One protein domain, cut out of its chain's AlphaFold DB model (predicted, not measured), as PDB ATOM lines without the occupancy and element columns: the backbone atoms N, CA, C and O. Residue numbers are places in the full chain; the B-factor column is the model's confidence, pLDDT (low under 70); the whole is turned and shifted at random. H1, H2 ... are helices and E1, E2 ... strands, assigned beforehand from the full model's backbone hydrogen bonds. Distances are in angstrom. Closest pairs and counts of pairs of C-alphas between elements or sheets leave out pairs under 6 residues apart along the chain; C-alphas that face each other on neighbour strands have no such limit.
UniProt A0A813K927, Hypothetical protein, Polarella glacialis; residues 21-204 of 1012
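Overview. This is residues 21 to 204 of the 1012 residues of the protein "Hypothetical protein" of Polarella glacialis (UniProt A0A813K927). What shape do these atoms make? Two twisted sheets of four strands lie face to face as a sandwich, and their edges come together where E6 meets E7 and, less closely, where E3 meets E4. Short helices sit round this core: H2 near one end, H1 and H5 near the other, with H3 and H4 off both sheets. What is it built of? The printed part has 184 residues, with named elements in the order E1 H1 E2 E3 E4 H2 E5 H3 H4 E6 E7 H5 E8, class mixed; the antiparallel sheets run E4 E1 E8 E7 and E3 E2 E5 E6. It is compact, with a radius of gyration of the C-alphas of 17.9 A and spans of 54 by 42 by 31 A.

Arrangement. What are the first strand's neighbours? E1, residues 26 to 39, is antiparallel to E4, residues 93 to 104, with N 28 and O 102 at 2.8 A, and to E8, residues 179 to 193, with N 29 and O 190 at 2.9 A. E8 is also antiparallel to the edge strand E7, residues 163 to 169, with N 166 and O 183 at 2.9 A. What makes the second sheet? E2, residues 53 to 60, and E3, residues 79 to 82, form a hairpin, with N 60 and O 79 at 2.8 A. E5, residues 113 to 121, is antiparallel to E2, with N 57 and O 117 at 2.9 A, and to E6, residues 146 to 154, with N 116 and O 151 at 2.9 A. How do the sheets meet? The closest C-alphas of E6 and E7, Cys 151 and Val 168, are 4.6 A apart; those of E3 and E4, Ala 79 and Tyr 100, are 6.8 A apart. Where are the helices? H1, residues 46 to 50, and H2, residues 106 to 110, only graze the first sheet, while H5, residues 175 to 178, is only just not on it, with 4 pairs of C-alphas within 10 A. H3, residues 125 to 128, and H4, residues 131 to 137, only just touch, with 3 pairs within 8 A, and only at the corner, closest at the C-alphas of Ile 127 and Val 133, 6.2 A. Every O i to N i+4 pair is within hydrogen-bond range in H1, H2 and H4; H3 and H5 are too short for one.

Along the chain. Where do the strands begin and end? E1 begins at C-alpha 26 (18.364, -18.277, -30.803), and E8 ends at C-alpha 193 (13.972, -18.772, -29.903). Which are long? E1 measures 36.8 A and bends by 55 degrees at residue 34; E8 measures 39.4 A and bends by 56 degrees at residue 182.

Size, cuts and confidence. How large is it? The two C-alphas farthest apart, of Asn 21 and Phe 126, are 58.4 A apart, and the printed part has no cut. Which link is long? That from E2 to E3, residues 61 to 78. Where is confidence low? Residues 66 to 78 and 122 to 145 are among those with pLDDT under 70.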
ATOM      1  N   ASN A  21      19.844 -23.751 -46.970       60.47
ATOM      2  CA  ASN A  21      19.902 -24.229 -45.591       60.47
ATOM      3  C   ASN A  21      19.173 -23.208 -44.712       60.47
ATOM      4  O   ASN A  21      19.557 -22.038 -44.682       60.47
ATOM      5  N   LEU A  22      18.114 -23.639 -44.032       65.81
ATOM      6  CA  LEU A  22      17.380 -22.822 -43.069       65.81
ATOM      7  C   LEU A  22      17.871 -23.182 -41.665       65.81
ATOM      8  O   LEU A  22      17.699 -24.316 -41.231       65.81
ATOM      9  N   GLU A  23      18.483 -22.225 -40.968       71.31
ATOM     10  CA  GLU A  23      18.883 -22.375 -39.565       71.31
ATOM     11  C   GLU A  23      18.132 -21.364 -38.694       71.31
ATOM     12  O   GLU A  23      18.068 -20.173 -39.013       71.31
ATOM     13  N   GLU A  24      17.589 -21.830 -37.572       77.94
ATOM     14  CA  GLU A  24      16.930 -20.970 -36.592       77.94
ATOM     15  C   GLU A  24      17.951 -20.166 -35.770       77.94
ATOM     16  O   GLU A  24      19.044 -20.639 -35.435       77.94
ATOM     17  N   ILE A  25      17.590 -18.921 -35.450       84.94
ATOM     18  CA  ILE A  25      18.390 -18.024 -34.613       84.94
ATOM     19  C   ILE A  25      17.813 -18.018 -33.199       84.94
ATOM     20  O   ILE A  25      16.639 -17.704 -33.000       84.94
ATOM     21  N   PHE A  26      18.685 -18.238 -32.223       87.06
ATOM     22  CA  PHE A  26      18.364 -18.277 -30.803       87.06
ATOM     23  C   PHE A  26      19.102 -17.180 -30.028       87.06
ATOM     24  O   PHE A  26      20.153 -16.682 -30.453       87.06
ATOM     25  N   ASP A  27      18.544 -16.830 -28.873       89.25
ATOM     26  CA  ASP A  27      19.199 -16.090 -27.800       89.25
ATOM     27  C   ASP A  27      19.555 -17.095 -26.685       89.25
ATOM     28  O   ASP A  27      18.684 -17.599 -25.975       89.25
ATOM     29  N   PHE A  28      20.843 -17.415 -26.558       89.75
ATOM     30  CA  PHE A  28      21.369 -18.355 -25.569       89.75
ATOM     31  C   PHE A  28      21.781 -17.602 -24.305       89.75
ATOM     32  O   PHE A  28      22.745 -16.831 -24.329       89.75
ATOM     33  N   ASP A  29      21.075 -17.840 -23.205       89.75
ATOM     34  CA  ASP A  29      21.403 -17.287 -21.894       89.75
ATOM     35  C   ASP A  29      22.409 -18.203 -21.186       89.75
ATOM     36  O   ASP A  29      22.080 -19.334 -20.840       89.75
ATOM     37  N   LEU A  30      23.627 -17.713 -20.962       90.31
ATOM     38  CA  LEU A  30      24.734 -18.451 -20.351       90.31
ATOM     39  C   LEU A  30      24.950 -17.958 -18.912       90.31
ATOM     40  O   LEU A  30      25.377 -16.817 -18.712       90.31
ATOM     41  N   TYR A  31      24.669 -18.797 -17.920       88.38
ATOM     42  CA  TYR A  31      24.862 -18.509 -16.494       88.38
ATOM     43  C   TYR A  31      26.137 -19.181 -16.003       88.38
ATOM     44  O   TYR A  31      26.292 -20.386 -16.175       88.38
ATOM     45  N   CYS A  32      27.066 -18.403 -15.454       88.31
ATOM     46  CA  CYS A  32      28.370 -18.901 -15.027       88.31
ATOM     47  C   CYS A  32      28.408 -19.057 -13.505       88.31
ATOM     48  O   CYS A  32      28.463 -18.042 -12.816       88.31
ATOM     49  N   ASP A  33      28.472 -20.285 -12.991       84.44
ATOM     50  CA  ASP A  33      28.370 -20.578 -11.553       84.44
ATOM     51  C   ASP A  33      29.474 -21.547 -11.080       84.44
ATOM     52  O   ASP A  33      30.095 -22.241 -11.887       84.44
ATOM     53  N   ASN A  34      29.758 -21.577  -9.775       80.00
ATOM     54  CA  ASN A  34      30.695 -22.501  -9.113       80.00
ATOM     55  C   ASN A  34      32.113 -22.568  -9.719       80.00
ATOM     56  O   ASN A  34      32.649 -23.645  -9.984       80.00
ATOM     57  N   TRP A  35      32.757 -21.417  -9.916       85.25
ATOM     58  CA  TRP A  35      34.108 -21.349 -10.479       85.25
ATOM     59  C   TRP A  35      35.184 -21.541  -9.412       85.25
ATOM     60  O   TRP A  35      35.147 -20.892  -8.373       85.25
ATOM     61  N   THR A  36      36.183 -22.377  -9.684       85.38
ATOM     62  CA  THR A  36      37.348 -22.602  -8.820       85.38
ATOM     63  C   THR A  36      38.649 -22.459  -9.602       85.38
ATOM     64  O   THR A  36      38.780 -23.008 -10.693       85.38
ATOM     65  N   LEU A  37      39.631 -21.776  -9.013       86.75
ATOM     66  CA  LEU A  37      41.019 -21.747  -9.468       86.75
ATOM     67  C   LEU A  37      41.917 -22.585  -8.545       86.75
ATOM     68  O   LEU A  37      41.986 -22.345  -7.341       86.75
ATOM     69  N   GLU A  38      42.687 -23.497  -9.120       85.56
ATOM     70  CA  GLU A  38      43.704 -24.277  -8.418       85.56
ATOM     71  C   GLU A  38      45.084 -23.872  -8.940       85.56
ATOM     72  O   GLU A  38      45.396 -24.038 -10.116       85.56
ATOM     73  N   LEU A  39      45.905 -23.254  -8.085       85.31
ATOM     74  CA  LEU A  39      47.235 -22.788  -8.485       85.31
ATOM     75  C   LEU A  39      48.211 -23.961  -8.616       85.31
ATOM     76  O   LEU A  39      48.246 -24.863  -7.781       85.31
ATOM     77  N   ASN A  40      49.064 -23.900  -9.635       83.56
ATOM     78  CA  ASN A  40      50.088 -24.904  -9.874       83.56
ATOM     79  C   ASN A  40      51.231 -24.765  -8.853       83.56
ATOM     80  O   ASN A  40      52.022 -23.823  -8.937       83.56
ATOM     81  N   LYS A  41      51.352 -25.729  -7.930       79.19
ATOM     82  CA  LYS A  41      52.408 -25.767  -6.900       79.19
ATOM     83  C   LYS A  41      53.828 -25.815  -7.479       79.19
ATOM     84  O   LYS A  41      54.757 -25.349  -6.835       79.19
ATOM     85  N   LYS A  42      54.007 -26.353  -8.693       75.38
ATOM     86  CA  LYS A  42      55.321 -26.428  -9.365       75.38
ATOM     87  C   LYS A  42      55.787 -25.073  -9.909       75.38
ATOM     88  O   LYS A  42      56.920 -24.950 -10.372       75.38
ATOM     89  N   ASN A  43      54.916 -24.065  -9.914       77.06
ATOM     90  CA  ASN A  43      55.264 -22.745 -10.410       77.06
ATOM     91  C   ASN A  43      56.164 -22.024  -9.398       77.06
ATOM     92  O   ASN A  43      55.809 -21.893  -8.232       77.06
ATOM     93  N   LYS A  44      57.297 -21.479  -9.856       76.31
ATOM     94  CA  LYS A  44      58.234 -20.723  -9.004       76.31
ATOM     95  C   LYS A  44      57.603 -19.496  -8.332       76.31
ATOM     96  O   LYS A  44      58.104 -19.037  -7.317       76.31
ATOM     97  N   GLU A  45      56.528 -18.945  -8.900       76.00
ATOM     98  CA  GLU A  45      55.788 -17.813  -8.323       76.00
ATOM     99  C   GLU A  45      54.646 -18.260  -7.386       76.00
ATOM    100  O   GLU A  45      53.876 -17.415  -6.930       76.00
ATOM    101  N   TYR A  46      54.497 -19.561  -7.102       81.12
ATOM    102  CA  TYR A  46      53.386 -20.095  -6.309       81.12
ATOM    103  C   TYR A  46      53.285 -19.431  -4.932       81.12
ATOM    104  O   TYR A  46      52.222 -18.904  -4.608       81.12
ATOM    105  N   ASP A  47      54.378 -19.376  -4.167       77.75
ATOM    106  CA  ASP A  47      54.362 -18.822  -2.805       77.75
ATOM    107  C   ASP A  47      54.009 -17.332  -2.789       77.75
ATOM    108  O   ASP A  47      53.226 -16.880  -1.955       77.75
ATOM    109  N   GLN A  48      54.490 -16.577  -3.781       76.56
ATOM    110  CA  GLN A  48      54.134 -15.167  -3.938       76.56
ATOM    111  C   GLN A  48      52.642 -14.995  -4.256       76.56
ATOM    112  O   GLN A  48      51.969 -14.132  -3.694       76.56
ATOM    113  N   VAL A  49      52.118 -15.793  -5.187       79.00
ATOM    114  CA  VAL A  49      50.776 -15.603  -5.745       79.00
ATOM    115  C   VAL A  49      49.695 -16.220  -4.855       79.00
ATOM    116  O   VAL A  49      48.564 -15.735  -4.868       79.00
ATOM    117  N   LYS A  50      50.001 -17.255  -4.071       78.31
ATOM    118  CA  LYS A  50      49.038 -17.965  -3.216       78.31
ATOM    119  C   LYS A  50      48.344 -17.045  -2.206       78.31
ATOM    120  O   LYS A  50      47.146 -17.201  -1.987       78.31
ATOM    121  N   ASN A  51      49.070 -16.080  -1.648       75.50
ATOM    122  CA  ASN A  51      48.554 -15.185  -0.607       75.50
ATOM    123  C   ASN A  51      47.897 -13.910  -1.170       75.50
ATOM    124  O   ASN A  51      47.312 -13.122  -0.433       75.50
ATOM    125  N   GLU A  52      47.978 -13.673  -2.479       78.31
ATOM    126  CA  GLU A  52      47.322 -12.525  -3.108       78.31
ATOM    127  C   GLU A  52      45.845 -12.824  -3.402       78.31
ATOM    128  O   GLU A  52      45.489 -13.930  -3.830       78.31
ATOM    129  N   ARG A  53      44.975 -11.813  -3.297       78.44
ATOM    130  CA  ARG A  53      43.572 -11.968  -3.694       78.44
ATOM    131  C   ARG A  53      43.454 -12.161  -5.203       78.44
ATOM    132  O   ARG A  53      44.298 -11.708  -5.984       78.44
ATOM    133  N   LYS A  54      42.395 -12.853  -5.621       85.44
ATOM    134  CA  LYS A  54      42.108 -13.164  -7.028       85.44
ATOM    135  C   LYS A  54      40.722 -12.673  -7.419       85.44
ATOM    136  O   LYS A  54      39.815 -12.631  -6.588       85.44
ATOM    137  N   ARG A  55      40.558 -12.358  -8.704       86.31
ATOM    138  CA  ARG A  55      39.257 -12.124  -9.347       86.31
ATOM    139  C   ARG A  55      39.273 -12.607 -10.796       86.31
ATOM    140  O   ARG A  55      40.337 -12.654 -11.421       86.31
ATOM    141  N   LEU A  56      38.100 -12.933 -11.328       88.75
ATOM    142  CA  LEU A  56      37.930 -13.424 -12.695       88.75
ATOM    143  C   LEU A  56      37.299 -12.353 -13.587       88.75
ATOM    144  O   LEU A  56      36.382 -11.651 -13.168       88.75
ATOM    145  N   THR A  57      37.755 -12.263 -14.834       89.00
ATOM    146  CA  THR A  57      37.072 -11.520 -15.903       89.00
ATOM    147  C   THR A  57      36.718 -12.487 -17.019       89.00
ATOM    148  O   THR A  57      37.612 -12.926 -17.749       89.00
ATOM    149  N   LEU A  58      35.435 -12.811 -17.175       90.38
ATOM    150  CA  LEU A  58      34.963 -13.699 -18.234       90.38
ATOM    151  C   LEU A  58      34.497 -12.850 -19.421       90.38
ATOM    152  O   LEU A  58      33.803 -11.843 -19.255       90.38
ATOM    153  N   THR A  59      34.928 -13.235 -20.620       89.00
ATOM    154  CA  THR A  59      34.680 -12.504 -21.868       89.00
ATOM    155  C   THR A  59      34.077 -13.434 -22.914       89.00
ATOM    156  O   THR A  59      34.798 -14.209 -23.546       89.00
ATOM    157  N   PHE A  60      32.766 -13.316 -23.106       88.94
ATOM    158  CA  PHE A  60      31.967 -14.108 -24.038       88.94
ATOM    159  C   PHE A  60      31.739 -13.380 -25.372       88.94
ATOM    160  O   PHE A  60      31.553 -12.156 -25.391       88.94
ATOM    161  N   PRO A  61      31.697 -14.107 -26.500       86.94
ATOM    162  CA  PRO A  61      31.246 -13.548 -27.766       86.94
ATOM    163  C   PRO A  61      29.756 -13.200 -27.674       86.94
ATOM    164  O   PRO A  61      28.996 -13.862 -26.973       86.94
ATOM    165  N   ARG A  62      29.330 -12.148 -28.380       83.44
ATOM    166  CA  ARG A  62      27.901 -11.792 -28.480       83.44
ATOM    167  C   ARG A  62      27.205 -12.465 -29.661       83.44
ATOM    168  O   ARG A  62      25.996 -12.657 -29.615       83.44
ATOM    169  N   ASP A  63      27.958 -12.770 -30.714       81.88
ATOM    170  CA  ASP A  63      27.509 -13.453 -31.927       81.88
ATOM    171  C   ASP A  63      28.706 -14.131 -32.625       81.88
ATOM    172  O   ASP A  63      29.855 -13.972 -32.201       81.88
ATOM    173  N   SER A  64      28.452 -14.852 -33.722       74.12
ATOM    174  CA  SER A  64      29.489 -15.552 -34.502       74.12
ATOM    175  C   SER A  64      30.531 -14.642 -35.156       74.12
ATOM    176  O   SER A  64      31.603 -15.101 -35.546       74.12
ATOM    177  N   ARG A  65      30.242 -13.345 -35.291       71.25
ATOM    178  CA  ARG A  65      31.110 -12.380 -35.983       71.25
ATOM    179  C   ARG A  65      32.082 -11.689 -35.035       71.25
ATOM    180  O   ARG A  65      32.996 -11.005 -35.494       71.25
ATOM    181  N   THR A  66      31.898 -11.860 -33.727       67.69
ATOM    182  CA  THR A  66      32.598 -11.084 -32.704       67.69
ATOM    183  C   THR A  66      33.362 -12.000 -31.741       67.69
ATOM    184  O   THR A  66      32.924 -12.197 -30.604       67.69
ATOM    185  N   PRO A  67      34.517 -12.562 -32.153       66.06
ATOM    186  CA  PRO A  67      35.288 -13.450 -31.291       66.06
ATOM    187  C   PRO A  67      35.879 -12.697 -30.081       66.06
ATOM    188  O   PRO A  67      36.208 -11.504 -30.190       66.06
ATOM    189  N   PRO A  68      36.086 -13.378 -28.938       58.34
ATOM    190  CA  PRO A  68      36.784 -12.803 -27.792       58.34
ATOM    191  C   PRO A  68      38.188 -12.325 -28.200       58.34
ATOM    192  O   PRO A  68      38.983 -13.073 -28.764       58.34
ATOM    193  N   GLY A  69      38.492 -11.048 -27.952       54.00
ATOM    194  CA  GLY A  69      39.784 -10.437 -28.297       54.00
ATOM    195  C   GLY A  69      39.811  -9.605 -29.587       54.00
ATOM    196  O   GLY A  69      40.840  -9.002 -29.887       54.00
ATOM    197  N   ALA A  70      38.707  -9.502 -30.338       57.91
ATOM    198  CA  ALA A  70      38.580  -8.480 -31.383       57.91
ATOM    199  C   ALA A  70      38.518  -7.066 -30.759       57.91
ATOM    200  O   ALA A  70      37.860  -6.859 -29.735       57.91
ATOM    201  N   LYS A  71      39.205  -6.079 -31.358       49.03
ATOM    202  CA  LYS A  71      39.171  -4.680 -30.885       49.03
ATOM    203  C   LYS A  71      37.721  -4.173 -30.874       49.03
ATOM    204  O   LYS A  71      37.009  -4.335 -31.862       49.03
ATOM    205  N   ARG A  72      37.294  -3.542 -29.770       49.72
ATOM    206  CA  ARG A  72      35.966  -2.913 -29.651       49.72
ATOM    207  C   ARG A  72      35.793  -1.874 -30.763       49.72
ATOM    208  O   ARG A  72      36.426  -0.828 -30.716       49.72
ATOM    209  N   PHE A  73      34.893  -2.130 -31.705       39.09
ATOM    210  CA  PHE A  73      34.313  -1.088 -32.550       39.09
ATOM    211  C   PHE A  73      32.860  -0.865 -32.106       39.09
ATOM    212  O   PHE A  73      32.064  -1.803 -32.078       39.09
ATOM    213  N   LEU A  74      32.523   0.373 -31.724       39.19
ATOM    214  CA  LEU A  74      31.144   0.884 -31.613       39.19
ATOM    215  C   LEU A  74      30.157   0.007 -30.807       39.19
ATOM    216  O   LEU A  74      29.108  -0.375 -31.314       39.19
ATOM    217  N   GLY A  75      30.477  -0.362 -29.560       45.19
ATOM    218  CA  GLY A  75      29.530  -1.071 -28.673       45.19
ATOM    219  C   GLY A  75      29.146  -2.502 -29.099       45.19
ATOM    220  O   GLY A  75      28.391  -3.165 -28.388       45.19
ATOM    221  N   LYS A  76      29.707  -3.003 -30.210       49.00
ATOM    222  CA  LYS A  76      29.521  -4.350 -30.782       49.00
ATOM    223  C   LYS A  76      30.638  -5.323 -30.371       49.00
ATOM    224  O   LYS A  76      30.987  -6.212 -31.130       49.00
ATOM    225  N   GLY A  77      31.262  -5.116 -29.211       58.66
ATOM    226  CA  GLY A  77      32.321  -5.996 -28.697       58.66
ATOM    227  C   GLY A  77      31.780  -7.166 -27.868       58.66
ATOM    228  O   GLY A  77      30.620  -7.148 -27.460       58.66
ATOM    229  N   ALA A  78      32.641  -8.147 -27.581       61.69
ATOM    230  CA  ALA A  78      32.382  -9.240 -26.639       61.69
ATOM    231  C   ALA A  78      31.796  -8.735 -25.299       61.69
ATOM    232  O   ALA A  78      32.178  -7.665 -24.807       61.69
ATOM    233  N   ALA A  79      30.871  -9.497 -24.711       79.31
ATOM    234  CA  ALA A  79      30.337  -9.233 -23.380       79.31
ATOM    235  C   ALA A  79      31.389  -9.636 -22.341       79.31
ATOM    236  O   ALA A  79      31.825 -10.781 -22.311       79.31
ATOM    237  N   SER A  80      31.832  -8.685 -21.521       81.50
ATOM    238  CA  SER A  80      32.875  -8.909 -20.521       81.50
ATOM    239  C   SER A  80      32.391  -8.408 -19.172       81.50
ATOM    240  O   SER A  80      31.906  -7.278 -19.084       81.50
ATOM    241  N   GLN A  81      32.508  -9.246 -18.147       82.94
ATOM    242  CA  GLN A  81      32.158  -8.910 -16.769       82.94
ATOM    243  C   GLN A  81      33.273  -9.405 -15.848       82.94
ATOM    244  O   GLN A  81      33.816 -10.496 -16.039       82.94
ATOM    245  N   THR A  82      33.629  -8.568 -14.876       81.25
ATOM    246  CA  THR A  82      34.613  -8.875 -13.837       81.25
ATOM    247  C   THR A  82      33.878  -9.157 -12.537       81.25
ATOM    248  O   THR A  82      33.031  -8.366 -12.123       81.25
ATOM    249  N   VAL A  83      34.191 -10.293 -11.925       83.31
ATOM    250  CA  VAL A  83      33.621 -10.737 -10.651       83.31
ATOM    251  C   VAL A  83      34.292  -9.982  -9.500       83.31
ATOM    252  O   VAL A  83      35.436  -9.532  -9.624       83.31
ATOM    253  N   GLU A  84      33.577  -9.827  -8.387       71.38
ATOM    254  CA  GLU A  84      34.119  -9.238  -7.160       71.38
ATOM    255  C   GLU A  84      35.318 -10.038  -6.627       71.38
ATOM    256  O   GLU A  84      35.546 -11.203  -6.980       71.38
ATOM    257  N   TRP A  85      36.128  -9.384  -5.789       71.38
ATOM    258  CA  TRP A  85      37.244 -10.046  -5.124       71.38
ATOM    259  C   TRP A  85      36.736 -11.211  -4.288       71.38
ATOM    260  O   TRP A  85      35.724 -11.109  -3.597       71.38
ATOM    261  N   ASN A  86      37.476 -12.312  -4.338       65.81
ATOM    262  CA  ASN A  86      37.189 -13.423  -3.460       65.81
ATOM    263  C   ASN A  86      37.338 -12.989  -1.988       65.81
ATOM    264  O   ASN A  86      38.354 -12.387  -1.629       65.81
ATOM    265  N   LYS A  87      36.303 -13.258  -1.183       55.31
ATOM    266  CA  LYS A  87      36.219 -12.910   0.243       55.31
ATOM    267  C   LYS A  87      36.973 -13.899   1.138       55.31
ATOM    268  O   LYS A  87      37.368 -13.525   2.235       55.31
ATOM    269  N   ASP A  88      37.192 -15.125   0.662       56.59
ATOM    270  CA  ASP A  88      37.842 -16.197   1.407       56.59
ATOM    271  C   ASP A  88      39.329 -16.277   1.045       56.59
ATOM    272  O   ASP A  88      39.721 -16.820   0.003       56.59
ATOM    273  N   ASP A  89      40.181 -15.762   1.934       52.50
ATOM    274  CA  ASP A  89      41.633 -15.842   1.784       52.50
ATOM    275  C   ASP A  89      42.069 -17.324   1.680       52.50
ATOM    276  O   ASP A  89      41.927 -18.134   2.602       52.50
ATOM    277  N   GLY A  90      42.564 -17.713   0.499       52.41
ATOM    278  CA  GLY A  90      43.107 -19.048   0.227       52.41
ATOM    279  C   GLY A  90      42.117 -20.122  -0.249       52.41
ATOM    280  O   GLY A  90      42.523 -21.281  -0.375       52.41
ATOM    281  N   ARG A  91      40.848 -19.796  -0.535       62.38
ATOM    282  CA  ARG A  91      39.932 -20.664  -1.307       62.38
ATOM    283  C   ARG A  91      39.494 -19.913  -2.555       62.38
ATOM    284  O   ARG A  91      38.534 -19.163  -2.485       62.38
ATOM    285  N   PHE A  92      40.174 -20.090  -3.692       78.31
ATOM    286  CA  PHE A  92      39.847 -19.372  -4.934       78.31
ATOM    287  C   PHE A  92      38.555 -19.894  -5.596       78.31
ATOM    288  O   PHE A  92      38.606 -20.511  -6.654       78.31
ATOM    289  N   PHE A  93      37.415 -19.666  -4.947       81.50
ATOM    290  CA  PHE A  93      36.073 -20.080  -5.338       81.50
ATOM    291  C   PHE A  93      35.140 -18.875  -5.561       81.50
ATOM    292  O   PHE A  93      35.168 -17.910  -4.797       81.50
ATOM    293  N   TRP A  94      34.297 -18.941  -6.590       83.00
ATOM    294  CA  TRP A  94      33.278 -17.946  -6.922       83.00
ATOM    295  C   TRP A  94      31.946 -18.645  -7.206       83.00
ATOM    296  O   TRP A  94      31.809 -19.324  -8.223       83.00
ATOM    297  N   ALA A  95      30.957 -18.439  -6.332       74.06
ATOM    298  CA  ALA A  95      29.641 -19.071  -6.450       74.06
ATOM    299  C   ALA A  95      28.888 -18.641  -7.722       74.06
ATOM    300  O   ALA A  95      28.326 -19.483  -8.409       74.06
ATOM    301  N   SER A  96      28.947 -17.354  -8.094       80.75
ATOM    302  CA  SER A  96      28.380 -16.859  -9.353       80.75
ATOM    303  C   SER A  96      29.287 -15.825 -10.022       80.75
ATOM    304  O   SER A  96      29.824 -14.919  -9.381       80.75
ATOM    305  N   CYS A  97      29.465 -15.980 -11.331       82.88
ATOM    306  CA  CYS A  97      30.341 -15.190 -12.196       82.88
ATOM    307  C   CYS A  97      29.575 -14.359 -13.240       82.88
ATOM    308  O   CYS A  97      30.199 -13.687 -14.063       82.88
ATOM    309  N   GLY A  98      28.240 -14.354 -13.185       83.50
ATOM    310  CA  GLY A  98      27.382 -13.502 -14.008       83.50
ATOM    311  C   GLY A  98      26.650 -14.227 -15.138       83.50
ATOM    312  O   GLY A  98      26.766 -15.438 -15.325       83.50
ATOM    313  N   LYS A  99      25.865 -13.445 -15.887       88.56
ATOM    314  CA  LYS A  99      25.006 -13.905 -16.987       88.56
ATOM    315  C   LYS A  99      25.437 -13.261 -18.301       88.56
ATOM    316  O   LYS A  99      25.585 -12.041 -18.383       88.56
ATOM    317  N   TYR A 100      25.535 -14.067 -19.351       90.12
ATOM    318  CA  TYR A 100      25.871 -13.640 -20.708       90.12
ATOM    319  C   TYR A 100      24.778 -14.057 -21.687       90.12
ATOM    320  O   TYR A 100      24.007 -14.971 -21.417       90.12
ATOM    321  N   VAL A 101      24.706 -13.372 -22.828       88.81
ATOM    322  CA  VAL A 101      23.768 -13.710 -23.902       88.81
ATOM    323  C   VAL A 101      24.539 -13.809 -25.209       88.81
ATOM    324  O   VAL A 101      25.191 -12.839 -25.615       88.81
ATOM    325  N   PHE A 102      24.460 -14.965 -25.862       89.75
ATOM    326  CA  PHE A 102      24.967 -15.186 -27.214       89.75
ATOM    327  C   PHE A 102      23.791 -15.257 -28.187       89.75
ATOM    328  O   PHE A 102      22.828 -15.974 -27.937       89.75
ATOM    329  N   ARG A 103      23.865 -14.536 -29.307       88.94
ATOM    330  CA  ARG A 103      22.848 -14.571 -30.363       88.94
ATOM    331  C   ARG A 103      23.416 -15.224 -31.618       88.94
ATOM    332  O   ARG A 103      24.371 -14.717 -32.207       88.94
ATOM    333  N   GLY A 104      22.792 -16.305 -32.072       87.69
ATOM    334  CA  GLY A 104      23.241 -17.042 -33.253       87.69
ATOM    335  C   GLY A 104      22.468 -18.336 -33.470       87.69
ATOM    336  O   GLY A 104      21.421 -18.544 -32.871       87.69
ATOM    337  N   THR A 105      22.987 -19.201 -34.333       84.81
ATOM    338  CA  THR A 105      22.461 -20.565 -34.523       84.81
ATOM    339  C   THR A 105      23.186 -21.530 -33.579       84.81
ATOM    340  O   THR A 105      24.213 -21.166 -32.992       84.81
ATOM    341  N   ARG A 106      22.688 -22.763 -33.412       82.00
ATOM    342  CA  ARG A 106      23.355 -23.780 -32.571       82.00
ATOM    343  C   ARG A 106      24.796 -24.027 -33.040       82.00
ATOM    344  O   ARG A 106      25.716 -23.950 -32.232       82.00
ATOM    345  N   THR A 107      25.014 -24.172 -34.348       79.62
ATOM    346  CA  THR A 107      26.357 -24.340 -34.931       79.62
ATOM    347  C   THR A 107      27.265 -23.140 -34.668       79.62
ATOM    348  O   THR A 107      28.443 -23.307 -34.357       79.62
ATOM    349  N   HIS A 108      26.734 -21.915 -34.730       83.81
ATOM    350  CA  HIS A 108      27.507 -20.719 -34.389       83.81
ATOM    351  C   HIS A 108      27.979 -20.710 -32.927       83.81
ATOM    352  O   HIS A 108      29.106 -20.285 -32.661       83.81
ATOM    353  N   LEU A 109      27.138 -21.159 -31.989       85.94
ATOM    354  CA  LEU A 109      27.514 -21.267 -30.578       85.94
ATOM    355  C   LEU A 109      28.579 -22.348 -30.373       85.94
ATOM    356  O   LEU A 109      29.595 -22.075 -29.741       85.94
ATOM    357  N   GLN A 110      28.388 -23.534 -30.956       83.94
ATOM    358  CA  GLN A 110      29.342 -24.644 -30.853       83.94
ATOM    359  C   GLN A 110      30.714 -24.269 -31.435       83.94
ATOM    360  O   GLN A 110      31.757 -24.566 -30.858       83.94
ATOM    361  N   ASN A 111      30.728 -23.503 -32.526       82.00
ATOM    362  CA  ASN A 111      31.955 -22.974 -33.117       82.00
ATOM    363  C   ASN A 111      32.516 -21.747 -32.377       82.00
ATOM    364  O   ASN A 111      33.479 -21.150 -32.853       82.00
ATOM    365  N   SER A 112      31.983 -21.356 -31.221       86.31
ATOM    366  CA  SER A 112      32.481 -20.223 -30.436       86.31
ATOM    367  C   SER A 112      33.320 -20.671 -29.230       86.31
ATOM    368  O   SER A 112      33.412 -21.849 -28.889       86.31
ATOM    369  N   TYR A 113      33.993 -19.718 -28.593       88.81
ATOM    370  CA  TYR A 113      34.753 -19.901 -27.355       88.81
ATOM    371  C   TYR A 113      34.659 -18.627 -26.522       88.81
ATOM    372  O   TYR A 113      34.299 -17.574 -27.050       88.81
ATOM    373  N   PHE A 114      35.023 -18.696 -25.248       89.94
ATOM    374  CA  PHE A 114      35.169 -17.539 -24.371       89.94
ATOM    375  C   PHE A 114      36.527 -17.566 -23.665       89.94
ATOM    376  O   PHE A 114      37.226 -18.581 -23.650       89.94
ATOM    377  N   ILE A 115      36.938 -16.413 -23.135       89.75
ATOM    378  CA  ILE A 115      38.220 -16.268 -22.433       89.75
ATOM    379  C   ILE A 115      37.958 -15.833 -21.000       89.75
ATOM    380  O   ILE A 115      37.258 -14.844 -20.768       89.75
ATOM    381  N   VAL A 116      38.596 -16.516 -20.054       91.19
ATOM    382  CA  VAL A 116      38.640 -16.111 -18.650       91.19
ATOM    383  C   VAL A 116      40.025 -15.570 -18.326       91.19
ATOM    384  O   VAL A 116      41.032 -16.255 -18.484       91.19
ATOM    385  N   SER A 117      40.092 -14.314 -17.897       90.00
ATOM    386  CA  SER A 117      41.331 -13.698 -17.415       90.00
ATOM    387  C   SER A 117      41.365 -13.744 -15.895       90.00
ATOM    388  O   SER A 117      40.467 -13.212 -15.242       90.00
ATOM    389  N   VAL A 118      42.413 -14.349 -15.341       90.06
ATOM    390  CA  VAL A 118      42.652 -14.389 -13.898       90.06
ATOM    391  C   VAL A 118      43.495 -13.180 -13.521       90.06
ATOM    392  O   VAL A 118      44.606 -12.997 -14.027       90.06
ATOM    393  N   LEU A 119      42.961 -12.343 -12.641       87.69
ATOM    394  CA  LEU A 119      43.624 -11.143 -12.147       87.69
ATOM    395  C   LEU A 119      44.065 -11.364 -10.699       87.69
ATOM    396  O   LEU A 119      43.340 -11.974  -9.914       87.69
ATOM    397  N   THR A 120      45.243 -10.851 -10.353       84.44
ATOM    398  CA  THR A 120      45.808 -10.891  -8.999       84.44
ATOM    399  C   THR A 120      46.147  -9.484  -8.517       84.44
ATOM    400  O   THR A 120      46.494  -8.614  -9.327       84.44
ATOM    401  N   GLY A 121      46.014  -9.237  -7.215       75.06
ATOM    402  CA  GLY A 121      46.366  -7.957  -6.601       75.06
ATOM    403  C   GLY A 121      46.178  -7.943  -5.084       75.06
ATOM    404  O   GLY A 121      45.585  -8.854  -4.506       75.06
ATOM    405  N   LYS A 122      46.688  -6.883  -4.449       65.81
ATOM    406  CA  LYS A 122      46.509  -6.582  -3.022       65.81
ATOM    407  C   LYS A 122      45.572  -5.372  -2.891       65.81
ATOM    408  O   LYS A 122      46.060  -4.246  -2.993       65.81
ATOM    409  N   PRO A 123      44.247  -5.556  -2.757       59.03
ATOM    410  CA  PRO A 123      43.349  -4.422  -2.557       59.03
ATOM    411  C   PRO A 123      43.645  -3.749  -1.209       59.03
ATOM    412  O   PRO A 123      43.957  -4.432  -0.235       59.03
ATOM    413  N   MET A 124      43.562  -2.415  -1.138       55.84
ATOM    414  CA  MET A 124      43.735  -1.697   0.135       55.84
ATOM    415  C   MET A 124      42.647  -2.111   1.140       55.84
ATOM    416  O   MET A 124      41.471  -2.189   0.782       55.84
ATOM    417  N   SER A 125      43.034  -2.351   2.398       50.03
ATOM    418  CA  SER A 125      42.180  -2.912   3.463       50.03
ATOM    419  C   SER A 125      40.870  -2.146   3.692       50.03
ATOM    420  O   SER A 125      39.829  -2.757   3.878       50.03
ATOM    421  N   PHE A 126      40.877  -0.816   3.573       49.31
ATOM    422  CA  PHE A 126      39.678   0.029   3.706       49.31
ATOM    423  C   PHE A 126      38.608  -0.203   2.607       49.31
ATOM    424  O   PHE A 126      37.426   0.058   2.828       49.31
ATOM    425  N   ILE A 127      38.999  -0.705   1.430       52.06
ATOM    426  CA  ILE A 127      38.118  -0.898   0.259       52.06
ATOM    427  C   ILE A 127      37.526  -2.316   0.229       52.06
ATOM    428  O   ILE A 127      36.412  -2.528  -0.249       52.06
ATOM    429  N   ALA A 128      38.264  -3.288   0.770       49.41
ATOM    430  CA  ALA A 128      37.884  -4.695   0.830       49.41
ATOM    431  C   ALA A 128      36.561  -4.954   1.568       49.41
ATOM    432  O   ALA A 128      35.821  -5.849   1.165       49.41
ATOM    433  N   ASP A 129      36.256  -4.154   2.590       51.22
ATOM    434  CA  ASP A 129      35.198  -4.461   3.558       51.22
ATOM    435  C   ASP A 129      33.998  -3.498   3.483       51.22
ATOM    436  O   ASP A 129      33.033  -3.651   4.230       51.22
ATOM    437  N   ASN A 130      34.020  -2.513   2.573       52.53
ATOM    438  CA  ASN A 130      32.965  -1.505   2.447       52.53
ATOM    439  C   ASN A 130      32.094  -1.723   1.183       52.53
ATOM    440  O   ASN A 130      32.545  -1.425   0.071       52.53
ATOM    441  N   PRO A 131      30.826  -2.171   1.324       54.72
ATOM    442  CA  PRO A 131      29.939  -2.470   0.193       54.72
ATOM    443  C   PRO A 131      29.688  -1.266  -0.723       54.72
ATOM    444  O   PRO A 131      29.531  -1.425  -1.933       54.72
ATOM    445  N   THR A 132      29.671  -0.055  -0.158       50.09
ATOM    446  CA  THR A 132      29.388   1.202  -0.867       50.09
ATOM    447  C   THR A 132      30.554   1.620  -1.767       50.09
ATOM    448  O   THR A 132      30.347   2.142  -2.862       50.09
ATOM    449  N   VAL A 133      31.792   1.336  -1.348       52.78
ATOM    450  CA  VAL A 133      33.003   1.601  -2.143       52.78
ATOM    451  C   VAL A 133      33.158   0.562  -3.260       52.78
ATOM    452  O   VAL A 133      33.510   0.924  -4.380       52.78
ATOM    453  N   GLN A 134      32.778  -0.698  -3.017       51.69
ATOM    454  CA  GLN A 134      32.721  -1.743  -4.052       51.69
ATOM    455  C   GLN A 134      31.701  -1.423  -5.162       51.69
ATOM    456  O   GLN A 134      31.932  -1.723  -6.335       51.69
ATOM    457  N   THR A 135      30.585  -0.759  -4.827       50.41
ATOM    458  CA  THR A 135      29.606  -0.309  -5.834       50.41
ATOM    459  C   THR A 135      30.142   0.848  -6.682       50.41
ATOM    460  O   THR A 135      29.882   0.892  -7.885       50.41
ATOM    461  N   LEU A 136      30.922   1.754  -6.081       46.66
ATOM    462  CA  LEU A 136      31.601   2.856  -6.775       46.66
ATOM    463  C   LEU A 136      32.779   2.365  -7.647       46.66
ATOM    464  O   LEU A 136      33.013   2.928  -8.717       46.66
ATOM    465  N   GLU A 137      33.459   1.271  -7.276       50.59
ATOM    466  CA  GLU A 137      34.521   0.633  -8.080       50.59
ATOM    467  C   GLU A 137      34.035   0.095  -9.436       50.59
ATOM    468  O   GLU A 137      34.819   0.072 -10.389       50.59
ATOM    469  N   ARG A 138      32.745  -0.257  -9.589       46.31
ATOM    470  CA  ARG A 138      32.177  -0.599 -10.915       46.31
ATOM    471  C   ARG A 138      32.369   0.522 -11.943       46.31
ATOM    472  O   ARG A 138      32.344   0.247 -13.142       46.31
ATOM    473  N   TYR A 139      32.571   1.758 -11.483       41.44
ATOM    474  CA  TYR A 139      32.681   2.957 -12.308       41.44
ATOM    475  C   TYR A 139      34.088   3.595 -12.308       41.44
ATOM    476  O   TYR A 139      34.308   4.532 -13.075       41.44
ATOM    477  N   ALA A 140      35.057   3.084 -11.530       42.81
ATOM    478  CA  ALA A 140      36.406   3.659 -11.403       42.81
ATOM    479  C   ALA A 140      37.532   2.596 -11.554       42.81
ATOM    480  O   ALA A 140      37.787   1.827 -10.630       42.81
ATOM    481  N   PRO A 141      38.265   2.544 -12.688       45.12
ATOM    482  CA  PRO A 141      39.257   1.500 -12.996       45.12
ATOM    483  C   PRO A 141      40.649   1.742 -12.367       45.12
ATOM    484  O   PRO A 141      41.670   1.518 -13.013       45.12
ATOM    485  N   ALA A 142      40.722   2.221 -11.123       45.03
ATOM    486  CA  ALA A 142      41.937   2.829 -10.564       45.03
ATOM    487  C   ALA A 142      42.756   1.944  -9.593       45.03
ATOM    488  O   ALA A 142      43.438   2.483  -8.726       45.03
ATOM    489  N   GLN A 143      42.734   0.609  -9.715       54.88
ATOM    490  CA  GLN A 143      43.649  -0.261  -8.949       54.88
ATOM    491  C   GLN A 143      44.645  -1.014  -9.853       54.88
ATOM    492  O   GLN A 143      44.217  -1.608 -10.854       54.88
ATOM    493  N   PRO A 144      45.951  -1.059  -9.502       53.97
ATOM    494  CA  PRO A 144      46.953  -1.831 -10.229       53.97
ATOM    495  C   PRO A 144      46.711  -3.325  -9.998       53.97
ATOM    496  O   PRO A 144      47.127  -3.908  -9.001       53.97
ATOM    497  N   HIS A 145      46.005  -3.957 -10.928       69.81
ATOM    498  CA  HIS A 145      45.834  -5.404 -10.966       69.81
ATOM    499  C   HIS A 145      46.787  -5.997 -12.004       69.81
ATOM    500  O   HIS A 145      46.921  -5.475 -13.113       69.81
ATOM    501  N   ARG A 146      47.436  -7.112 -11.661       79.88
ATOM    502  CA  ARG A 146      48.303  -7.857 -12.578       79.88
ATOM    503  C   ARG A 146      47.497  -8.991 -13.206       79.88
ATOM    504  O   ARG A 146      46.825  -9.740 -12.501       79.88
ATOM    505  N   VAL A 147      47.564  -9.147 -14.529       84.06
ATOM    506  CA  VAL A 147      47.021 -10.344 -15.191       84.06
ATOM    507  C   VAL A 147      47.927 -11.516 -14.829       84.06
ATOM    508  O   VAL A 147      49.094 -11.540 -15.217       84.06
ATOM    509  N   LEU A 148      47.396 -12.467 -14.065       87.00
ATOM    510  CA  LEU A 148      48.119 -13.673 -13.682       87.00
ATOM    511  C   LEU A 148      48.236 -14.628 -14.877       87.00
ATOM    512  O   LEU A 148      49.313 -15.145 -15.162       87.00
ATOM    513  N   GLY A 149      47.133 -14.801 -15.603       89.62
ATOM    514  CA  GLY A 149      47.065 -15.611 -16.812       89.62
ATOM    515  C   GLY A 149      45.677 -15.579 -17.447       89.62
ATOM    516  O   GLY A 149      44.760 -14.912 -16.958       89.62
ATOM    517  N   ARG A 150      45.533 -16.284 -18.566       91.75
ATOM    518  CA  ARG A 150      44.289 -16.414 -19.328       91.75
ATOM    519  C   ARG A 150      43.981 -17.882 -19.585       91.75
ATOM    520  O   ARG A 150      44.891 -18.677 -19.783       91.75
ATOM    521  N   CYS A 151      42.705 -18.220 -19.609       91.62
ATOM    522  CA  CYS A 151      42.190 -19.535 -19.951       91.62
ATOM    523  C   CYS A 151      41.210 -19.388 -21.123       91.62
ATOM    524  O   CYS A 151      40.408 -18.450 -21.130       91.62
ATOM    525  N   LEU A 152      41.301 -20.267 -22.122       90.31
ATOM    526  CA  LEU A 152      40.366 -20.341 -23.249       90.31
ATOM    527  C   LEU A 152      39.467 -21.554 -23.055       90.31
ATOM    528  O   LEU A 152      39.960 -22.633 -22.742       90.31
ATOM    529  N   MET A 153      38.169 -21.366 -23.272       89.25
ATOM    530  CA  MET A 153      37.156 -22.396 -23.076       89.25
ATOM    531  C   MET A 153      36.223 -22.477 -24.287       89.25
ATOM    532  O   MET A 153      35.678 -21.463 -24.728       89.25
ATOM    533  N   ASN A 154      36.072 -23.679 -24.846       87.38
ATOM    534  CA  ASN A 154      35.312 -23.944 -26.072       87.38
ATOM    535  C   ASN A 154      33.827 -24.162 -25.778       87.38
ATOM    536  O   ASN A 154      33.499 -24.945 -24.901       87.38
ATOM    537  N   LEU A 155      32.930 -23.544 -26.550       87.00
ATOM    538  CA  LEU A 155      31.478 -23.699 -26.388       87.00
ATOM    539  C   LEU A 155      30.898 -24.870 -27.207       87.00
ATOM    540  O   LEU A 155      29.680 -25.012 -27.277       87.00
ATOM    541  N   THR A 156      31.750 -25.719 -27.795       82.44
ATOM    542  CA  THR A 156      31.380 -26.857 -28.659       82.44
ATOM    543  C   THR A 156      30.308 -27.749 -28.047       82.44
ATOM    544  O   THR A 156      29.365 -28.132 -28.732       82.44
ATOM    545  N   SER A 157      30.423 -28.027 -26.752       74.75
ATOM    546  CA  SER A 157      29.542 -28.955 -26.047       74.75
ATOM    547  C   SER A 157      28.651 -28.247 -25.021       74.75
ATOM    548  O   SER A 157      28.021 -28.923 -24.231       74.75
ATOM    549  N   VAL A 158      28.545 -26.907 -25.020       80.81
ATOM    550  CA  VAL A 158      27.857 -26.143 -23.945       80.81
ATOM    551  C   VAL A 158      26.370 -26.483 -23.774       80.81
ATOM    552  O   VAL A 158      25.794 -26.274 -22.711       80.81
ATOM    553  N   LEU A 159      25.729 -26.984 -24.833       77.81
ATOM    554  CA  LEU A 159      24.320 -27.389 -24.807       77.81
ATOM    555  C   LEU A 159      24.117 -28.791 -24.226       77.81
ATOM    556  O   LEU A 159      23.006 -29.123 -23.827       77.81
ATOM    557  N   ASP A 160      25.176 -29.597 -24.202       69.19
ATOM    558  CA  ASP A 160      25.157 -30.989 -23.750       69.19
ATOM    559  C   ASP A 160      25.954 -31.166 -22.440       69.19
ATOM    560  O   ASP A 160      25.691 -32.074 -21.664       69.19
ATOM    561  N   MET A 161      26.913 -30.285 -22.158       69.25
ATOM    562  CA  MET A 161      27.801 -30.299 -21.001       69.25
ATOM    563  C   MET A 161      27.895 -28.891 -20.420       69.25
ATOM    564  O   MET A 161      28.293 -27.943 -21.095       69.25
ATOM    565  N   SER A 162      27.563 -28.768 -19.137       73.56
ATOM    566  CA  SER A 162      27.609 -27.489 -18.425       73.56
ATOM    567  C   SER A 162      28.928 -27.266 -17.679       73.56
ATOM    568  O   SER A 162      29.210 -26.155 -17.251       73.56
ATOM    569  N   VAL A 163      29.781 -28.286 -17.551       77.69
ATOM    570  CA  VAL A 163      31.058 -28.193 -16.827       77.69
ATOM    571  C   VAL A 163      32.186 -27.797 -17.774       77.69
ATOM    572  O   VAL A 163      32.379 -28.396 -18.829       77.69
ATOM    573  N   PHE A 164      32.960 -26.798 -17.364       82.50
ATOM    574  CA  PHE A 164      34.080 -26.245 -18.105       82.50
ATOM    575  C   PHE A 164      35.356 -26.347 -17.291       82.50
ATOM    576  O   PHE A 164      35.408 -25.950 -16.128       82.50
ATOM    577  N   GLN A 165      36.414 -26.814 -17.942       82.00
ATOM    578  CA  GLN A 165      37.754 -26.877 -17.384       82.00
ATOM    579  C   GLN A 165      38.745 -26.312 -18.389       82.00
ATOM    580  O   GLN A 165      38.623 -26.505 -19.601       82.00
ATOM    581  N   GLY A 166      39.760 -25.620 -17.890       86.12
ATOM    582  CA  GLY A 166      40.856 -25.181 -18.728       86.12
ATOM    583  C   GLY A 166      42.051 -24.683 -17.935       86.12
ATOM    584  O   GLY A 166      41.944 -24.221 -16.800       86.12
ATOM    585  N   LYS A 167      43.219 -24.766 -18.566       89.88
ATOM    586  CA  LYS A 167      44.485 -24.361 -17.956       89.88
ATOM    587  C   LYS A 167      44.659 -22.849 -18.056       89.88
ATOM    588  O   LYS A 167      44.486 -22.265 -19.127       89.88
ATOM    589  N   VAL A 168      45.041 -22.212 -16.953       91.12
ATOM    590  CA  VAL A 168      45.385 -20.788 -16.890       91.12
ATOM    591  C   VAL A 168      46.827 -20.613 -17.344       91.12
ATOM    592  O   VAL A 168      47.767 -21.031 -16.666       91.12
ATOM    593  N   LYS A 169      46.999 -19.976 -18.499       91.88
ATOM    594  CA  LYS A 169      48.281 -19.849 -19.193       91.88
ATOM    595  C   LYS A 169      48.798 -18.420 -19.136       91.88
ATOM    596  O   LYS A 169      48.026 -17.458 -19.218       91.88
ATOM    597  N   ARG A 170      50.115 -18.264 -19.042       90.25
ATOM    598  CA  ARG A 170      50.822 -16.980 -19.113       90.25
ATOM    599  C   ARG A 170      51.689 -16.938 -20.364       90.25
ATOM    600  O   ARG A 170      52.309 -17.927 -20.732       90.25
ATOM    601  N   PHE A 171      51.749 -15.783 -21.020       87.88
ATOM    602  CA  PHE A 171      52.596 -15.611 -22.199       87.88
ATOM    603  C   PHE A 171      54.062 -15.470 -21.763       87.88
ATOM    604  O   PHE A 171      54.515 -14.375 -21.436       87.88
ATOM    605  N   THR A 172      54.783 -16.587 -21.688       86.00
ATOM    606  CA  THR A 172      56.187 -16.650 -21.257       86.00
ATOM    607  C   THR A 172      56.914 -17.796 -21.969       86.00
ATOM    608  O   THR A 172      56.307 -18.850 -22.149       86.00
ATOM    609  N   PRO A 173      58.189 -17.622 -22.370       83.62
ATOM    610  CA  PRO A 173      58.996 -18.698 -22.948       83.62
ATOM    611  C   PRO A 173      59.502 -19.712 -21.905       83.62
ATOM    612  O   PRO A 173      60.058 -20.731 -22.290       83.62
ATOM    613  N   ASP A 174      59.331 -19.447 -20.605       85.69
ATOM    614  CA  ASP A 174      59.694 -20.377 -19.525       85.69
ATOM    615  C   ASP A 174      58.589 -21.428 -19.311       85.69
ATOM    616  O   ASP A 174      57.483 -21.088 -18.877       85.69
ATOM    617  N   ALA A 175      58.906 -22.702 -19.568       83.75
ATOM    618  CA  ALA A 175      57.997 -23.839 -19.407       83.75
ATOM    619  C   ALA A 175      57.371 -23.911 -18.004       83.75
ATOM    620  O   ALA A 175      56.166 -24.131 -17.869       83.75
ATOM    621  N   ALA A 176      58.164 -23.671 -16.953       83.00
ATOM    622  CA  ALA A 176      57.720 -23.810 -15.565       83.00
ATOM    623  C   ALA A 176      56.740 -22.703 -15.140       83.00
ATOM    624  O   ALA A 176      55.983 -22.863 -14.181       83.00
ATOM    625  N   ARG A 177      56.740 -21.571 -15.857       84.56
ATOM    626  CA  ARG A 177      55.859 -20.420 -15.601       84.56
ATOM    627  C   ARG A 177      54.692 -20.329 -16.579       84.56
ATOM    628  O   ARG A 177      53.844 -19.449 -16.417       84.56
ATOM    629  N   TYR A 178      54.657 -21.193 -17.594       88.38
ATOM    630  CA  TYR A 178      53.641 -21.156 -18.638       88.38
ATOM    631  C   TYR A 178      52.251 -21.491 -18.092       88.38
ATOM    632  O   TYR A 178      51.309 -20.731 -18.312       88.38
ATOM    633  N   ILE A 179      52.131 -22.586 -17.330       89.25
ATOM    634  CA  ILE A 179      50.880 -23.010 -16.684       89.25
ATOM    635  C   ILE A 179      50.873 -22.516 -15.238       89.25
ATOM    636  O   ILE A 179      51.668 -22.958 -14.404       89.25
ATOM    637  N   VAL A 180      49.959 -21.598 -14.938       87.44
ATOM    638  CA  VAL A 180      49.849 -20.962 -13.619       87.44
ATOM    639  C   VAL A 180      48.879 -21.695 -12.697       87.44
ATOM    640  O   VAL A 180      49.059 -21.688 -11.483       87.44
ATOM    641  N   GLY A 181      47.872 -22.350 -13.263       88.56
ATOM    642  CA  GLY A 181      46.879 -23.112 -12.519       88.56
ATOM    643  C   GLY A 181      45.825 -23.713 -13.438       88.56
ATOM    644  O   GLY A 181      45.862 -23.493 -14.650       88.56
ATOM    645  N   ASP A 182      44.879 -24.429 -12.855       88.38
ATOM    646  CA  ASP A 182      43.711 -24.991 -13.522       88.38
ATOM    647  C   ASP A 182      42.457 -24.234 -13.063       88.38
ATOM    648  O   ASP A 182      42.322 -23.869 -11.894       88.38
ATOM    649  N   LEU A 183      41.569 -23.920 -14.003       88.88
ATOM    650  CA  LEU A 183      40.331 -23.192 -13.756       88.88
ATOM    651  C   LEU A 183      39.151 -24.056 -14.186       88.88
ATOM    652  O   LEU A 183      39.052 -24.419 -15.359       88.88
ATOM    653  N   ASN A 184      38.249 -24.317 -13.246       87.31
ATOM    654  CA  ASN A 184      37.070 -25.151 -13.444       87.31
ATOM    655  C   ASN A 184      35.815 -24.348 -13.076       87.31
ATOM    656  O   ASN A 184      35.872 -23.534 -12.159       87.31
ATOM    657  N   GLY A 185      34.689 -24.559 -13.749       84.81
ATOM    658  CA  GLY A 185      33.425 -23.888 -13.431       84.81
ATOM    659  C   GLY A 185      32.249 -24.423 -14.236       84.81
ATOM    660  O   GLY A 185      32.429 -25.271 -15.107       84.81
ATOM    661  N   ASN A 186      31.044 -23.937 -13.950       83.69
ATOM    662  CA  ASN A 186      29.825 -24.304 -14.666       83.69
ATOM    663  C   ASN A 186      29.358 -23.145 -15.569       83.69
ATOM    664  O   ASN A 186      29.436 -21.977 -15.177       83.69
ATOM    665  N   VAL A 187      28.886 -23.468 -16.774       86.38
ATOM    666  CA  VAL A 187      28.133 -22.591 -17.671       86.38
ATOM    667  C   VAL A 187      26.813 -23.276 -18.042       86.38
ATOM    668  O   VAL A 187      26.763 -24.118 -18.939       86.38
ATOM    669  N   LYS A 188      25.718 -22.883 -17.389       83.62
ATOM    670  CA  LYS A 188      24.361 -23.334 -17.728       83.62
ATOM    671  C   LYS A 188      23.843 -22.533 -18.920       83.62
ATOM    672  O   LYS A 188      23.691 -21.316 -18.824       83.62
ATOM    673  N   ALA A 189      23.549 -23.209 -20.028       85.50
ATOM    674  CA  ALA A 189      22.953 -22.598 -21.211       85.50
ATOM    675  C   ALA A 189      21.434 -22.809 -21.243       85.50
ATOM    676  O   ALA A 189      20.960 -23.942 -21.219       85.50
ATOM    677  N   ILE A 190      20.669 -21.722 -21.334       83.75
ATOM    678  CA  ILE A 190      19.222 -21.751 -21.568       83.75
ATOM    679  C   ILE A 190      18.951 -21.242 -22.983       83.75
ATOM    680  O   ILE A 190      19.307 -20.113 -23.328       83.75
ATOM    681  N   LEU A 191      18.322 -22.086 -23.797       85.00
ATOM    682  CA  LEU A 191      17.957 -21.792 -25.179       85.00
ATOM    683  C   LEU A 191      16.621 -21.045 -25.243       85.00
ATOM    684  O   LEU A 191      15.657 -21.445 -24.589       85.00
ATOM    685  N   ARG A 192      16.551 -19.973 -26.040       84.12
ATOM    686  CA  ARG A 192      15.303 -19.266 -26.357       84.12
ATOM    687  C   ARG A 192      15.264 -18.909 -27.835       84.12
ATOM    688  O   ARG A 192      16.179 -18.237 -28.317       84.12
ATOM    689  N   SER A 193      14.205 -19.286 -28.549       82.62
ATOM    690  CA  SER A 193      13.972 -18.772 -29.903       82.62
ATOM    691  C   SER A 193      13.944 -17.245 -29.882       82.62
ATOM    692  O   SER A 193      13.395 -16.614 -28.971       82.62
ATOM    693  N   LYS A 194      14.559 -16.623 -30.886       79.44
ATOM    694  CA  LYS A 194      14.698 -15.167 -30.940       79.44
ATOM    695  C   LYS A 194      13.332 -14.470 -30.861       79.44
ATOM    696  O   LYS A 194      12.520 -14.578 -31.774       79.44
ATOM    697  N   GLY A 195      13.130 -13.668 -29.813       72.69
ATOM    698  CA  GLY A 195      11.893 -12.908 -29.579       72.69
ATOM    699  C   GLY A 195      10.907 -13.564 -28.607       72.69
ATOM    700  O   GLY A 195       9.965 -12.898 -28.182       72.69
ATOM    701  N   MET A 196      11.152 -14.812 -28.197       77.56
ATOM    702  CA  MET A 196      10.378 -15.497 -27.160       77.56
ATOM    703  C   MET A 196      10.946 -15.195 -25.767       77.56
ATOM    704  O   MET A 196      12.152 -15.008 -25.588       77.56
ATOM    705  N   LYS A 197      10.063 -15.103 -24.764       74.44
ATOM    706  CA  LYS A 197      10.463 -14.871 -23.365       74.44
ATOM    707  C   LYS A 197      10.730 -16.170 -22.617       74.44
ATOM    708  O   LYS A 197      11.629 -16.199 -21.778       74.44
ATOM    709  N   GLU A 198       9.944 -17.193 -22.920       73.69
ATOM    710  CA  GLU A 198      10.026 -18.494 -22.272       73.69
ATOM    711  C   GLU A 198      11.203 -19.307 -22.825       73.69
ATOM    712  O   GLU A 198      11.566 -19.131 -23.995       73.69
ATOM    713  N   PRO A 199      11.839 -20.143 -21.982       72.12
ATOM    714  CA  PRO A 199      12.783 -21.145 -22.455       72.12
ATOM    715  C   PRO A 199      12.109 -22.013 -23.513       72.12
ATOM    716  O   PRO A 199      10.926 -22.335 -23.413       72.12
ATOM    717  N   GLU A 200      12.861 -22.359 -24.547       65.19
ATOM    718  CA  GLU A 200      12.348 -23.253 -25.568       65.19
ATOM    719  C   GLU A 200      12.158 -24.646 -24.961       65.19
ATOM    720  O   GLU A 200      13.111 -25.260 -24.477       65.19
ATOM    721  N   PHE A 201      10.916 -25.131 -24.963       55.84
ATOM    722  CA  PHE A 201      10.632 -26.534 -24.697       55.84
ATOM    723  C   PHE A 201      11.076 -27.350 -25.908       55.84
ATOM    724  O   PHE A 201      10.804 -26.995 -27.055       55.84
ATOM    725  N   ASP A 202      11.804 -28.428 -25.649       51.38
ATOM    726  CA  ASP A 202      12.432 -29.250 -26.674       51.38
ATOM    727  C   ASP A 202      11.361 -30.107 -27.381       51.38
ATOM    728  O   ASP A 202      11.205 -31.286 -27.083       51.38
ATOM    729  N   PHE A 203      10.607 -29.529 -28.326       47.19
ATOM    730  CA  PHE A 203       9.635 -30.233 -29.189       47.19
ATOM    731  C   PHE A 203      10.335 -31.132 -30.239       47.19
ATOM    732  O   PHE A 203       9.982 -31.144 -31.424       47.19
ATOM    733  N   ARG A 204      11.391 -31.853 -29.836       48.12
ATOM    734  CA  ARG A 204      12.188 -32.723 -30.711       48.12
ATOM    735  C   ARG A 204      11.370 -33.955 -31.090       48.12
ATOM    736  O   ARG A 204      11.303 -34.916 -30.333       48.12
TER     737      ARG A 204